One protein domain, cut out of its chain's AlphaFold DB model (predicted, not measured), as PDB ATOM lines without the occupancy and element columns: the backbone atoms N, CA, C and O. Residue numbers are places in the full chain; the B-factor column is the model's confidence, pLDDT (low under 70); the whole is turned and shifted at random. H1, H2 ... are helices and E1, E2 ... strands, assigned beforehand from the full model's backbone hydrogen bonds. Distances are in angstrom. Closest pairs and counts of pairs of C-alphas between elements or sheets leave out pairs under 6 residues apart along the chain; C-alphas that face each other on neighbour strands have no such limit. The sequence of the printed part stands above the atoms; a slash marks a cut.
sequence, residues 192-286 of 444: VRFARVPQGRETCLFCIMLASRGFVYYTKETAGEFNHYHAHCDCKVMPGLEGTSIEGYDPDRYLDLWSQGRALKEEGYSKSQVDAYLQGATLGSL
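Overview. This is residues 192 to 286 of the 444 residues of an uncharacterized protein of Olsenella sp. KGMB02461 (UniProt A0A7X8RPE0). An elongated body has a two-stranded antiparallel ribbon, E1 and E2, at one end, H1 in the middle beside the longer H2, and H3 folding back on H2 at the other end. The 95 printed residues run E1, H1, E2, H2, H3; the class is mixed, with under half in named elements. The whole is compact, radius of gyration of the C-alphas 13.7 A, spanning 42 by 26 by 22 A.

Arrangement. E1, residues 193 to 197, is antiparallel to E2, residues 236 to 240; N 195 and O 238, 2.8 A apart, are within hydrogen-bond range. H1, residues 205 to 211, touches H2, residues 251 to 266, at a shallow tilt of 22 degrees, opposite ways; their closest C-alphas, Ile 208 and Tyr 254, are 5.6 A apart. H2 and H3, residues 271 to 278, form a helical hairpin; their closest C-alphas, Gly 261 and Val 274, are 5.8 A apart. In H1, H2 and H3 every O i to N i+4 pair is within hydrogen-bond range.

Along the chain. E1 begins at C-alpha 193 (-16.481, 28.695, -30.911). H2 measures 22.6 A. H3 ends at C-alpha 278 (-16.583, 24.206, -4.622).

Size, cuts and confidence. The printed part has no cut. The link H1 to E2 is long, 24 residues; pLDDT is under 70 at residues 218 to 236, among others.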
ATOM      1  N   VAL A 192     -14.667  28.679 -35.437       72.19
ATOM      2  CA  VAL A 192     -14.381  29.216 -34.096       72.19
ATOM      3  C   VAL A 192     -15.640  29.158 -33.222       72.19
ATOM      4  O   VAL A 192     -16.753  29.454 -33.670       72.19
ATOM      5  N   ARG A 193     -15.469  28.744 -31.969       78.88
ATOM      6  CA  ARG A 193     -16.481  28.695 -30.911       78.88
ATOM      7  C   ARG A 193     -15.946  29.381 -29.660       78.88
ATOM      8  O   ARG A 193     -14.751  29.624 -29.536       78.88
ATOM      9  N   PHE A 194     -16.828  29.693 -28.725       76.44
ATOM     10  CA  PHE A 194     -16.481  30.326 -27.459       76.44
ATOM     11  C   PHE A 194     -16.722  29.372 -26.291       76.44
ATOM     12  O   PHE A 194     -17.628  28.539 -26.344       76.44
ATOM     13  N   ALA A 195     -15.930  29.528 -25.234       81.75
ATOM     14  CA  ALA A 195     -16.063  28.873 -23.939       81.75
ATOM     15  C   ALA A 195     -16.093  29.921 -22.825       81.75
ATOM     16  O   ALA A 195     -15.511  30.997 -22.963       81.75
ATOM     17  N   ARG A 196     -16.724  29.602 -21.692       81.00
ATOM     18  CA  ARG A 196     -16.618  30.419 -20.479       81.00
ATOM     19  C   ARG A 196     -15.546  29.832 -19.564       81.00
ATOM     20  O   ARG A 196     -15.678  28.701 -19.120       81.00
ATOM     21  N   VAL A 197     -14.503  30.597 -19.270       79.19
ATOM     22  CA  VAL A 197     -13.298  30.145 -18.565       79.19
ATOM     23  C   VAL A 197     -13.113  30.962 -17.279       79.19
ATOM     24  O   VAL A 197     -12.795  32.153 -17.361       79.19
ATOM     25  N   PRO A 198     -13.319  30.370 -16.089       76.56
ATOM     26  CA  PRO A 198     -13.027  31.016 -14.804       76.56
ATOM     27  C   PRO A 198     -11.544  31.404 -14.685       76.56
ATOM     28  O   PRO A 198     -10.699  30.673 -15.195       76.56
ATOM     29  N   GLN A 199     -11.216  32.540 -14.055       61.50
ATOM     30  CA  GLN A 199      -9.829  33.052 -14.005       61.50
ATOM     31  C   GLN A 199      -9.210  33.094 -12.604       61.50
ATOM     32  O   GLN A 199      -8.005  33.316 -12.488       61.50
ATOM     33  N   GLY A 200      -9.987  32.896 -11.541       56.09
ATOM     34  CA  GLY A 200      -9.489  33.066 -10.177       56.09
ATOM     35  C   GLY A 200     -10.045  32.075  -9.165       56.09
ATOM     36  O   GLY A 200     -10.494  30.979  -9.497       56.09
ATOM     37  N   ARG A 201      -9.899  32.435  -7.881       51.91
ATOM     38  CA  ARG A 201     -10.071  31.519  -6.736       51.91
ATOM     39  C   ARG A 201     -11.528  31.215  -6.385       51.91
ATOM     40  O   ARG A 201     -11.785  30.168  -5.801       51.91
ATOM     41  N   GLU A 202     -12.466  32.094  -6.731       59.09
ATOM     42  CA  GLU A 202     -13.873  31.981  -6.335       59.09
ATOM     43  C   GLU A 202     -14.779  31.836  -7.564       59.09
ATOM     44  O   GLU A 202     -15.101  32.808  -8.243       59.09
ATOM     45  N   THR A 203     -15.229  30.611  -7.855       67.56
ATOM     46  CA  THR A 203     -16.167  30.341  -8.960       67.56
ATOM     47  C   THR A 203     -17.464  29.751  -8.412       67.56
ATOM     48  O   THR A 203     -17.452  28.674  -7.823       67.56
ATOM     49  N   CYS A 204     -18.596  30.438  -8.598       71.62
ATOM     50  CA  CYS A 204     -19.887  29.931  -8.120       71.62
ATOM     51  C   CYS A 204     -20.401  28.750  -8.961       71.62
ATOM     52  O   CYS A 204     -20.027  28.580 -10.127       71.62
ATOM     53  N   LEU A 205     -21.353  27.986  -8.410       75.38
ATOM     54  CA  LEU A 205     -21.931  26.806  -9.073       75.38
ATOM     55  C   LEU A 205     -22.533  27.098 -10.463       75.38
ATOM     56  O   LEU A 205     -22.502  26.251 -11.356       75.38
ATOM     57  N   PHE A 206     -23.075  28.301 -10.670       76.38
ATOM     58  CA  PHE A 206     -23.620  28.714 -11.966       76.38
ATOM     59  C   PHE A 206     -22.522  28.942 -13.017       76.38
ATOM     60  O   PHE A 206     -22.679  28.560 -14.175       76.38
ATOM     61  N   CYS A 207     -21.390  29.524 -12.620       74.19
ATOM     62  CA  CYS A 207     -20.248  29.722 -13.506       74.19
ATOM     63  C   CYS A 207     -19.539  28.397 -13.817       74.19
ATOM     64  O   CYS A 207     -19.173  28.181 -14.967       74.19
ATOM     65  N   ILE A 208     -19.443  27.487 -12.842       79.81
ATOM     66  CA  ILE A 208     -18.938  26.114 -13.035       79.81
ATOM     67  C   ILE A 208     -19.779  25.370 -14.081       79.81
ATOM     68  O   ILE A 208     -19.231  24.760 -14.993       79.81
ATOM     69  N   MET A 209     -21.108  25.491 -14.015       85.00
ATOM     70  CA  MET A 209     -22.018  24.918 -15.016       85.00
ATOM     71  C   MET A 209     -21.776  25.468 -16.429       85.00
ATOM     72  O   MET A 209     -21.837  24.738 -17.413       85.00
ATOM     73  N   LEU A 210     -21.532  26.771 -16.554       81.31
ATOM     74  CA  LEU A 210     -21.260  27.377 -17.858       81.31
ATOM     75  C   LEU A 210     -19.874  27.002 -18.386       81.31
ATOM     76  O   LEU A 210     -19.719  26.851 -19.597       81.31
ATOM     77  N   ALA A 211     -18.907  26.841 -17.482       83.00
ATOM     78  CA  ALA A 211     -17.542  26.442 -17.785       83.00
ATOM     79  C   ALA A 211     -17.431  24.978 -18.219       83.00
ATOM     80  O   ALA A 211     -16.609  24.675 -19.078       83.00
ATOM     81  N   SER A 212     -18.287  24.086 -17.714       84.06
ATOM     82  CA  SER A 212     -18.269  22.665 -18.082       84.06
ATOM     83  C   SER A 212     -18.680  22.373 -19.524       84.06
ATOM     84  O   SER A 212     -18.476  21.276 -20.027       84.06
ATOM     85  N   ARG A 213     -19.258  23.356 -20.216       83.31
ATOM     86  CA  ARG A 213     -19.736  23.197 -21.594       83.31
ATOM     87  C   ARG A 213     -18.636  23.312 -22.647       83.31
ATOM     88  O   ARG A 213     -18.876  22.920 -23.781       83.31
ATOM     89  N   GLY A 214     -17.458  23.838 -22.305       83.44
ATOM     90  CA  GLY A 214     -16.353  23.986 -23.256       83.44
ATOM     91  C   GLY A 214     -16.635  24.979 -24.392       83.44
ATOM     92  O   GLY A 214     -17.478  25.872 -24.274       83.44
ATOM     93  N   PHE A 215     -15.904  24.825 -25.502       81.62
ATOM     94  CA  PHE A 215     -15.984  25.689 -26.688       81.62
ATOM     95  C   PHE A 215     -17.196  25.352 -27.568       81.62
ATOM     96  O   PHE A 215     -17.055  24.870 -28.689       81.62
ATOM     97  N   VAL A 216     -18.407  25.586 -27.058       76.19
ATOM     98  CA  VAL A 216     -19.666  25.239 -27.749       76.19
ATOM     99  C   VAL A 216     -20.501  26.445 -28.163       76.19
ATOM    100  O   VAL A 216     -21.445  26.306 -28.941       76.19
ATOM    101  N   TYR A 217     -20.181  27.638 -27.664       71.94
ATOM    102  CA  TYR A 217     -20.977  28.830 -27.927       71.94
ATOM    103  C   TYR A 217     -20.623  29.424 -29.291       71.94
ATOM    104  O   TYR A 217     -19.453  29.564 -29.642       71.94
ATOM    105  N   TYR A 218     -21.639  29.779 -30.073       67.25
ATOM    106  CA  TYR A 218     -21.453  30.358 -31.408       67.25
ATOM    107  C   TYR A 218     -21.091  31.840 -31.349       67.25
ATOM    108  O   TYR A 218     -20.418  32.346 -32.245       67.25
ATOM    109  N   THR A 219     -21.516  32.528 -30.290       64.81
ATOM    110  CA  THR A 219     -21.238  33.948 -30.088       64.81
ATOM    111  C   THR A 219     -20.843  34.229 -28.640       64.81
ATOM    112  O   THR A 219     -21.201  33.486 -27.718       64.81
ATOM    113  N   LYS A 220     -20.129  35.333 -28.435       60.34
ATOM    114  CA  LYS A 220     -19.699  35.821 -27.119       60.34
ATOM    115  C   LYS A 220     -20.873  36.161 -26.191       60.34
ATOM    116  O   LYS A 220     -20.809  35.912 -24.988       60.34
ATOM    117  N   GLU A 221     -21.989  36.622 -26.753       64.62
ATOM    118  CA  GLU A 221     -23.220  36.932 -26.024       64.62
ATOM    119  C   GLU A 221     -23.832  35.654 -25.448       64.62
ATOM    120  O   GLU A 221     -24.156  35.599 -24.263       64.62
ATOM    121  N   THR A 222     -23.901  34.584 -26.251       67.25
ATOM    122  CA  THR A 222     -24.389  33.275 -25.781       67.25
ATOM    123  C   THR A 222     -23.455  32.622 -24.758       67.25
ATOM    124  O   THR A 222     -23.915  31.833 -23.934       67.25
ATOM    125  N   ALA A 223     -22.172  32.999 -24.757       64.06
ATOM    126  CA  ALA A 223     -21.191  32.602 -23.750       64.06
ATOM    127  C   ALA A 223     -21.213  33.480 -22.474       64.06
ATOM    128  O   ALA A 223     -20.588  33.117 -21.473       64.06
ATOM    129  N   GLY A 224     -21.956  34.597 -22.476       62.19
ATOM    130  CA  GLY A 224     -22.225  35.428 -21.299       62.19
ATOM    131  C   GLY A 224     -21.285  36.620 -21.070       62.19
ATOM    132  O   GLY A 224     -21.088  36.990 -19.914       62.19
ATOM    133  N   GLU A 225     -20.723  37.218 -22.128       53.94
ATOM    134  CA  GLU A 225     -19.700  38.290 -22.091       53.94
ATOM    135  C   GLU A 225     -20.038  39.515 -21.215       53.94
ATOM    136  O   GLU A 225     -19.132  40.094 -20.625       53.94
ATOM    137  N   PHE A 226     -21.317  39.875 -21.060       47.03
ATOM    138  CA  PHE A 226     -21.745  41.053 -20.282       47.03
ATOM    139  C   PHE A 226     -22.496  40.718 -18.991       47.03
ATOM    140  O   PHE A 226     -23.013  41.602 -18.312       47.03
ATOM    141  N   ASN A 227     -22.570  39.438 -18.627       51.16
ATOM    142  CA  ASN A 227     -23.338  39.013 -17.470       51.16
ATOM    143  C   ASN A 227     -22.409  38.704 -16.287       51.16
ATOM    144  O   ASN A 227     -21.901  37.586 -16.123       51.16
ATOM    145  N   HIS A 228     -22.219  39.700 -15.422       50.78
ATOM    146  CA  HIS A 228     -21.675  39.484 -14.085       50.78
ATOM    147  C   HIS A 228     -22.794  38.973 -13.176       50.78
ATOM    148  O   HIS A 228     -23.694  39.708 -12.783       50.78
ATOM    149  N   TYR A 229     -22.753  37.682 -12.849       52.50
ATOM    150  CA  TYR A 229     -23.810  37.036 -12.060       52.50
ATOM    151  C   TYR A 229     -23.589  37.155 -10.537       52.50
ATOM    152  O   TYR A 229     -24.423  36.699  -9.753       52.50
ATOM    153  N   HIS A 230     -22.458  37.734 -10.114       52.50
ATOM    154  CA  HIS A 230     -22.110  38.050  -8.724       52.50
ATOM    155  C   HIS A 230     -20.946  39.060  -8.654       52.50
ATOM    156  O   HIS A 230     -20.209  39.225  -9.626       52.50
ATOM    157  N   ALA A 231     -20.766  39.689  -7.483       40.19
ATOM    158  CA  ALA A 231     -19.864  40.827  -7.237       40.19
ATOM    159  C   ALA A 231     -18.365  40.582  -7.527       40.19
ATOM    160  O   ALA A 231     -17.615  41.537  -7.694       40.19
ATOM    161  N   HIS A 232     -17.933  39.319  -7.618       51.84
ATOM    162  CA  HIS A 232     -16.534  38.928  -7.867       51.84
ATOM    163  C   HIS A 232     -16.392  37.947  -9.047       51.84
ATOM    164  O   HIS A 232     -15.511  37.095  -9.062       51.84
ATOM    165  N   CYS A 233     -17.301  37.997 -10.026       57.84
ATOM    166  CA  CYS A 233     -17.253  37.113 -11.193       57.84
ATOM    167  C   CYS A 233     -16.096  37.489 -12.137       57.84
ATOM    168  O   CYS A 233     -16.232  38.419 -12.931       57.84
ATOM    169  N   ASP A 234     -15.002  36.723 -12.097       61.91
ATOM    170  CA  ASP A 234     -13.798  36.909 -12.929       61.91
ATOM    171  C   ASP A 234     -13.781  36.094 -14.238       61.91
ATOM    172  O   ASP A 234     -12.824  36.171 -15.012       61.91
ATOM    173  N   CYS A 235     -14.843  35.323 -14.498       67.06
ATOM    174  CA  CYS A 235     -14.946  34.447 -15.660       67.06
ATOM    175  C   CYS A 235     -14.795  35.218 -16.974       67.06
ATOM    176  O   CYS A 235     -15.422  36.260 -17.174       67.06
ATOM    177  N   LYS A 236     -14.027  34.653 -17.905       68.75
ATOM    178  CA  LYS A 236     -13.786  35.216 -19.236       68.75
ATOM    179  C   LYS A 236     -14.468  34.384 -20.301       68.75
ATOM    180  O   LYS A 236     -14.638  33.180 -20.147       68.75
ATOM    181  N   VAL A 237     -14.861  35.032 -21.386       70.75
ATOM    182  CA  VAL A 237     -15.326  34.348 -22.589       70.75
ATOM    183  C   VAL A 237     -14.130  34.218 -23.521       70.75
ATOM    184  O   VAL A 237     -13.587  35.223 -23.971       70.75
ATOM    185  N   MET A 238     -13.702  32.985 -23.774       70.06
ATOM    186  CA  MET A 238     -12.506  32.680 -24.552       70.06
ATOM    187  C   MET A 238     -12.892  32.051 -25.892       70.06
ATOM    188  O   MET A 238     -13.709  31.129 -25.910       70.06
ATOM    189  N   PRO A 239     -12.328  32.513 -27.015       69.06
ATOM    190  CA  PRO A 239     -12.512  31.894 -28.321       69.06
ATOM    191  C   PRO A 239     -11.570  30.696 -28.519       69.06
ATOM    192  O   PRO A 239     -10.464  30.671 -27.981       69.06
ATOM    193  N   GLY A 240     -11.980  29.718 -29.322       71.75
ATOM    194  CA  GLY A 240     -11.188  28.536 -29.656       71.75
ATOM    195  C   GLY A 240     -11.735  27.795 -30.875       71.75
ATOM    196  O   GLY A 240     -12.920  27.864 -31.191       71.75
ATOM    197  N   LEU A 241     -10.856  27.099 -31.587       73.69
ATOM    198  CA  LEU A 241     -11.206  26.130 -32.628       73.69
ATOM    199  C   LEU A 241     -11.438  24.743 -32.017       73.69
ATOM    200  O   LEU A 241     -11.110  24.495 -30.854       73.69
ATOM    201  N   GLU A 242     -11.960  23.819 -32.818       68.31
ATOM    202  CA  GLU A 242     -12.029  22.408 -32.443       68.31
ATOM    203  C   GLU A 242     -10.636  21.894 -32.022       68.31
ATOM    204  O   GLU A 242      -9.642  22.131 -32.708       68.31
ATOM    205  N   GLY A 243     -10.552  21.259 -30.848       67.81
ATOM    206  CA  GLY A 243      -9.287  20.812 -30.245       67.81
ATOM    207  C   GLY A 243      -8.527  21.860 -29.417       67.81
ATOM    208  O   GLY A 243      -7.449  21.555 -28.913       67.81
ATOM    209  N   THR A 244      -9.058  23.076 -29.240       72.94
ATOM    210  CA  THR A 244      -8.419  24.096 -28.385       72.94
ATOM    211  C   THR A 244      -8.404  23.659 -26.924       72.94
ATOM    212  O   THR A 244      -9.451  23.419 -26.326       72.94
ATOM    213  N   SER A 245      -7.212  23.638 -26.333       72.69
ATOM    214  CA  SER A 245      -6.995  23.431 -24.902       72.69
ATOM    215  C   SER A 245      -6.411  24.692 -24.273       72.69
ATOM    216  O   SER A 245      -5.463  25.264 -24.813       72.69
ATOM    217  N   ILE A 246      -6.934  25.101 -23.119       68.69
ATOM    218  CA  ILE A 246      -6.363  26.177 -22.300       68.69
ATOM    219  C   ILE A 246      -5.712  25.531 -21.075       68.69
ATOM    220  O   ILE A 246      -6.326  24.697 -20.411       68.69
ATOM    221  N   GLU A 247      -4.471  25.908 -20.770       63.50
ATOM    222  CA  GLU A 247      -3.753  25.407 -19.596       63.50
ATOM    223  C   GLU A 247      -4.549  25.684 -18.307       63.50
ATOM    224  O   GLU A 247      -4.960  26.813 -18.047       63.50
ATOM    225  N   GLY A 248      -4.802  24.638 -17.514       66.81
ATOM    226  CA  GLY A 248      -5.574  24.732 -16.268       66.81
ATOM    227  C   GLY A 248      -7.102  24.767 -16.426       66.81
ATOM    228  O   GLY A 248      -7.801  24.752 -15.414       66.81
ATOM    229  N   TYR A 249      -7.634  24.762 -17.652       77.81
ATOM    230  CA  TYR A 249      -9.071  24.712 -17.929       77.81
ATOM    231  C   TYR A 249      -9.478  23.335 -18.469       77.81
ATOM    232  O   TYR A 249      -9.098  22.950 -19.573       77.81
ATOM    233  N   ASP A 250     -10.281  22.614 -17.685       80.12
ATOM    234  CA  ASP A 250     -10.776  21.271 -18.004       80.12
ATOM    235  C   ASP A 250     -12.312  21.229 -17.862       80.12
ATOM    236  O   ASP A 250     -12.821  21.194 -16.735       80.12
ATOM    237  N   PRO A 251     -13.067  21.274 -18.980       80.81
ATOM    238  CA  PRO A 251     -14.529  21.251 -18.963       80.81
ATOM    239  C   PRO A 251     -15.130  20.034 -18.247       80.81
ATOM    240  O   PRO A 251     -16.131  20.186 -17.541       80.81
ATOM    241  N   ASP A 252     -14.508  18.858 -18.357       83.69
ATOM    242  CA  ASP A 252     -15.015  17.623 -17.750       83.69
ATOM    243  C   ASP A 252     -14.875  17.680 -16.224       83.69
ATOM    244  O   ASP A 252     -15.823  17.401 -15.486       83.69
ATOM    245  N   ARG A 253     -13.750  18.207 -15.727       81.38
ATOM    246  CA  ARG A 253     -13.575  18.497 -14.294       81.38
ATOM    247  C   ARG A 253     -14.631  19.475 -13.767       81.38
ATOM    248  O   ARG A 253     -15.107  19.326 -12.639       81.38
ATOM    249  N   TYR A 254     -15.005  20.494 -14.543       81.62
ATOM    250  CA  TYR A 254     -16.072  21.419 -14.141       81.62
ATOM    251  C   TYR A 254     -17.457  20.760 -14.168       81.62
ATOM    252  O   TYR A 254     -18.315  21.125 -13.360       81.62
ATOM    253  N   LEU A 255     -17.689  19.778 -15.042       83.94
ATOM    254  CA  LEU A 255     -18.928  18.999 -15.065       83.94
ATOM    255  C   LEU A 255     -19.084  18.151 -13.795       83.94
ATOM    256  O   LEU A 255     -20.172  18.109 -13.205       83.94
ATOM    257  N   ASP A 256     -17.990  17.551 -13.330       82.00
ATOM    258  CA  ASP A 256     -17.949  16.800 -12.072       82.00
ATOM    259  C   ASP A 256     -18.235  17.708 -10.869       82.00
ATOM    260  O   ASP A 256     -19.082  17.391 -10.028       82.00
ATOM    261  N   LEU A 257     -17.591  18.880 -10.814       80.81
ATOM    262  CA  LEU A 257     -17.820  19.878  -9.763       80.81
ATOM    263  C   LEU A 257     -19.268  20.385  -9.756       80.81
ATOM    264  O   LEU A 257     -19.870  20.545  -8.693       80.81
ATOM    265  N   TRP A 258     -19.858  20.607 -10.934       84.31
ATOM    266  CA  TRP A 258     -21.261  20.997 -11.041       84.31
ATOM    267  C   TRP A 258     -22.200  19.926 -10.483       84.31
ATOM    268  O   TRP A 258     -23.128  20.246  -9.736       84.31
ATOM    269  N   SER A 259     -21.945  18.660 -10.816       86.31
ATOM    270  CA  SER A 259     -22.747  17.526 -10.352       86.31
ATOM    271  C   SER A 259     -22.699  17.393  -8.826       86.31
ATOM    272  O   SER A 259     -23.740  17.231  -8.190       86.31
ATOM    273  N   GLN A 260     -21.520  17.575  -8.225       84.12
ATOM    274  CA  GLN A 260     -21.340  17.575  -6.767       84.12
ATOM    275  C   GLN A 260     -22.086  18.738  -6.094       84.12
ATOM    276  O   GLN A 260     -22.837  18.529  -5.142       84.12
ATOM    277  N   GLY A 261     -21.949  19.965  -6.606       83.38
ATOM    278  CA  GLY A 261     -22.641  21.128  -6.037       83.38
ATOM    279  C   GLY A 261     -24.165  21.073  -6.195       83.38
ATOM    280  O   GLY A 261     -24.896  21.564  -5.332       83.38
ATOM    281  N   ARG A 262     -24.668  20.447  -7.268       86.50
ATOM    282  CA  ARG A 262     -26.101  20.163  -7.451       86.50
ATOM    283  C   ARG A 262     -26.627  19.185  -6.405       86.50
ATOM    284  O   ARG A 262     -27.647  19.497  -5.798       86.50
ATOM    285  N   ALA A 263     -25.917  18.085  -6.156       85.88
ATOM    286  CA  ALA A 263     -26.293  17.105  -5.138       85.88
ATOM    287  C   ALA A 263     -26.372  17.743  -3.737       85.88
ATOM    288  O   ALA A 263     -27.386  17.615  -3.060       85.88
ATOM    289  N   LEU A 264     -25.381  18.557  -3.351       82.88
ATOM    290  CA  LEU A 264     -25.407  19.285  -2.072       82.88
ATOM    291  C   LEU A 264     -26.601  20.245  -1.959       82.88
ATOM    292  O   LEU A 264     -27.206  20.395  -0.898       82.88
ATOM    293  N   LYS A 265     -26.973  20.903  -3.058       81.00
ATOM    294  CA  LYS A 265     -28.151  21.776  -3.079       81.00
ATOM    295  C   LYS A 265     -29.452  20.982  -2.913       81.00
ATOM    296  O   LYS A 265     -30.371  21.470  -2.259       81.00
ATOM    297  N   GLU A 266     -29.532  19.783  -3.486       86.38
ATOM    298  CA  GLU A 266     -30.667  18.857  -3.337       86.38
ATOM    299  C   GLU A 266     -30.752  18.272  -1.915       86.38
ATOM    300  O   GLU A 266     -31.848  18.095  -1.390       86.38
ATOM    301  N   GLU A 267     -29.612  18.095  -1.244       84.00
ATOM    302  CA  GLU A 267     -29.504  17.709   0.172       84.00
ATOM    303  C   GLU A 267     -29.812  18.856   1.161       84.00
ATOM    304  O   GLU A 267     -29.836  18.655   2.377       84.00
ATOM    305  N   GLY A 268     -30.087  20.066   0.659       80.94
ATOM    306  CA  GLY A 268     -30.563  21.204   1.451       80.94
ATOM    307  C   GLY A 268     -29.480  22.158   1.963       80.94
ATOM    308  O   GLY A 268     -29.790  23.045   2.766       80.94
ATOM    309  N   TYR A 269     -28.229  22.024   1.515       81.00
ATOM    310  CA  TYR A 269     -27.164  22.969   1.860       81.00
ATOM    311  C   TYR A 269     -27.426  24.351   1.246       81.00
ATOM    312  O   TYR A 269     -27.907  24.496   0.116       81.00
ATOM    313  N   SER A 270     -27.112  25.400   2.007       78.88
ATOM    314  CA  SER A 270     -27.285  26.783   1.564       78.88
ATOM    315  C   SER A 270     -26.297  27.152   0.453       78.88
ATOM    316  O   SER A 270     -25.244  26.537   0.293       78.88
ATOM    317  N   LYS A 271     -26.616  28.208  -0.307       71.62
ATOM    318  CA  LYS A 271     -25.767  28.699  -1.404       71.62
ATOM    319  C   LYS A 271     -24.317  28.950  -0.958       71.62
ATOM    320  O   LYS A 271     -23.404  28.531  -1.653       71.62
ATOM    321  N   SER A 272     -24.111  29.565   0.208       68.94
ATOM    322  CA  SER A 272     -22.772  29.850   0.743       68.94
ATOM    323  C   SER A 272     -21.997  28.587   1.124       68.94
ATOM    324  O   SER A 272     -20.790  28.537   0.918       68.94
ATOM    325  N   GLN A 273     -22.673  27.554   1.637       76.12
ATOM    326  CA  GLN A 273     -22.049  26.262   1.954       76.12
ATOM    327  C   GLN A 273     -21.615  25.528   0.678       76.12
ATOM    328  O   GLN A 273     -20.511  24.997   0.608       76.12
ATOM    329  N   VAL A 274     -22.464  25.541  -0.350       76.94
ATOM    330  CA  VAL A 274     -22.141  24.950  -1.655       76.94
ATOM    331  C   VAL A 274     -20.993  25.705  -2.331       76.94
ATOM    332  O   VAL A 274     -20.064  25.075  -2.825       76.94
ATOM    333  N   ASP A 275     -20.999  27.040  -2.302       70.75
ATOM    334  CA  ASP A 275     -19.913  27.847  -2.871       70.75
ATOM    335  C   ASP A 275     -18.578  27.601  -2.130       70.75
ATOM    336  O   ASP A 275     -17.548  27.425  -2.777       70.75
ATOM    337  N   ALA A 276     -18.590  27.469  -0.796       69.56
ATOM    338  CA  ALA A 276     -17.397  27.132  -0.011       69.56
ATOM    339  C   ALA A 276     -16.847  25.726  -0.327       69.56
ATOM    340  O   ALA A 276     -15.632  25.544  -0.423       69.56
ATOM    341  N   TYR A 277     -17.720  24.732  -0.530       78.88
ATOM    342  CA  TYR A 277     -17.323  23.381  -0.946       78.88
ATOM    343  C   TYR A 277     -16.583  23.393  -2.288       78.88
ATOM    344  O   TYR A 277     -15.504  22.821  -2.423       78.88
ATOM    345  N   LEU A 278     -17.141  24.105  -3.269       72.56
ATOM    346  CA  LEU A 278     -16.583  24.206  -4.622       72.56
ATOM    347  C   LEU A 278     -15.251  24.972  -4.653       72.56
ATOM    348  O   LEU A 278     -14.467  24.802  -5.584       72.56
ATOM    349  N   GLN A 279     -14.970  25.762  -3.615       68.56
ATOM    350  CA  GLN A 279     -13.702  26.459  -3.386       68.56
ATOM    351  C   GLN A 279     -12.686  25.629  -2.573       68.56
ATOM    352  O   GLN A 279     -11.595  26.112  -2.267       68.56
ATOM    353  N   GLY A 280     -13.008  24.371  -2.248       66.75
ATOM    354  CA  GLY A 280     -12.095  23.417  -1.609       66.75
ATOM    355  C   GLY A 280     -12.363  23.137  -0.130       66.75
ATOM    356  O   GLY A 280     -11.560  22.449   0.505       66.75
ATOM    357  N   ALA A 281     -13.465  23.632   0.443       67.94
ATOM    358  CA  ALA A 281     -13.878  23.239   1.787       67.94
ATOM    359  C   ALA A 281     -14.363  21.779   1.813       67.94
ATOM    360  O   ALA A 281     -15.037  21.301   0.903       67.94
ATOM    361  N   THR A 282     -14.059  21.056   2.891       73.50
ATOM    362  CA  THR A 282     -14.561  19.685   3.073       73.50
ATOM    363  C   THR A 282     -16.010  19.693   3.550       73.50
ATOM    364  O   THR A 282     -16.414  20.584   4.297       73.50
ATOM    365  N   LEU A 283     -16.779  18.656   3.215       69.12
ATOM    366  CA  LEU A 283     -18.148  18.467   3.718       69.12
ATOM    367  C   LEU A 283     -18.246  18.597   5.252       69.12
ATOM    368  O   LEU A 283     -19.163  19.232   5.762       69.12
ATOM    369  N   GLY A 284     -17.245  18.097   5.989       67.62
ATOM    370  CA  GLY A 284     -17.183  18.207   7.452       67.62
ATOM    371  C   GLY A 284     -17.019  19.635   7.991       67.62
ATOM    372  O   GLY A 284     -17.363  19.888   9.140       67.62
ATOM    373  N   SER A 285     -16.533  20.578   7.176       64.88
ATOM    374  CA  SER A 285     -16.344  21.988   7.561       64.88
ATOM    375  C   SER A 285     -17.536  22.902   7.257       64.88
ATOM    376  O   SER A 285     -17.532  24.050   7.687       64.88
ATOM    377  N   LEU A 286     -18.558  22.422   6.540       54.47
ATOM    378  CA  LEU A 286     -19.671  23.262   6.073       54.47
ATOM    379  C   LEU A 286     -20.791  23.447   7.107       54.47
ATOM    380  O   LEU A 286     -21.639  24.316   6.918       54.47
TER     381      LEU A 286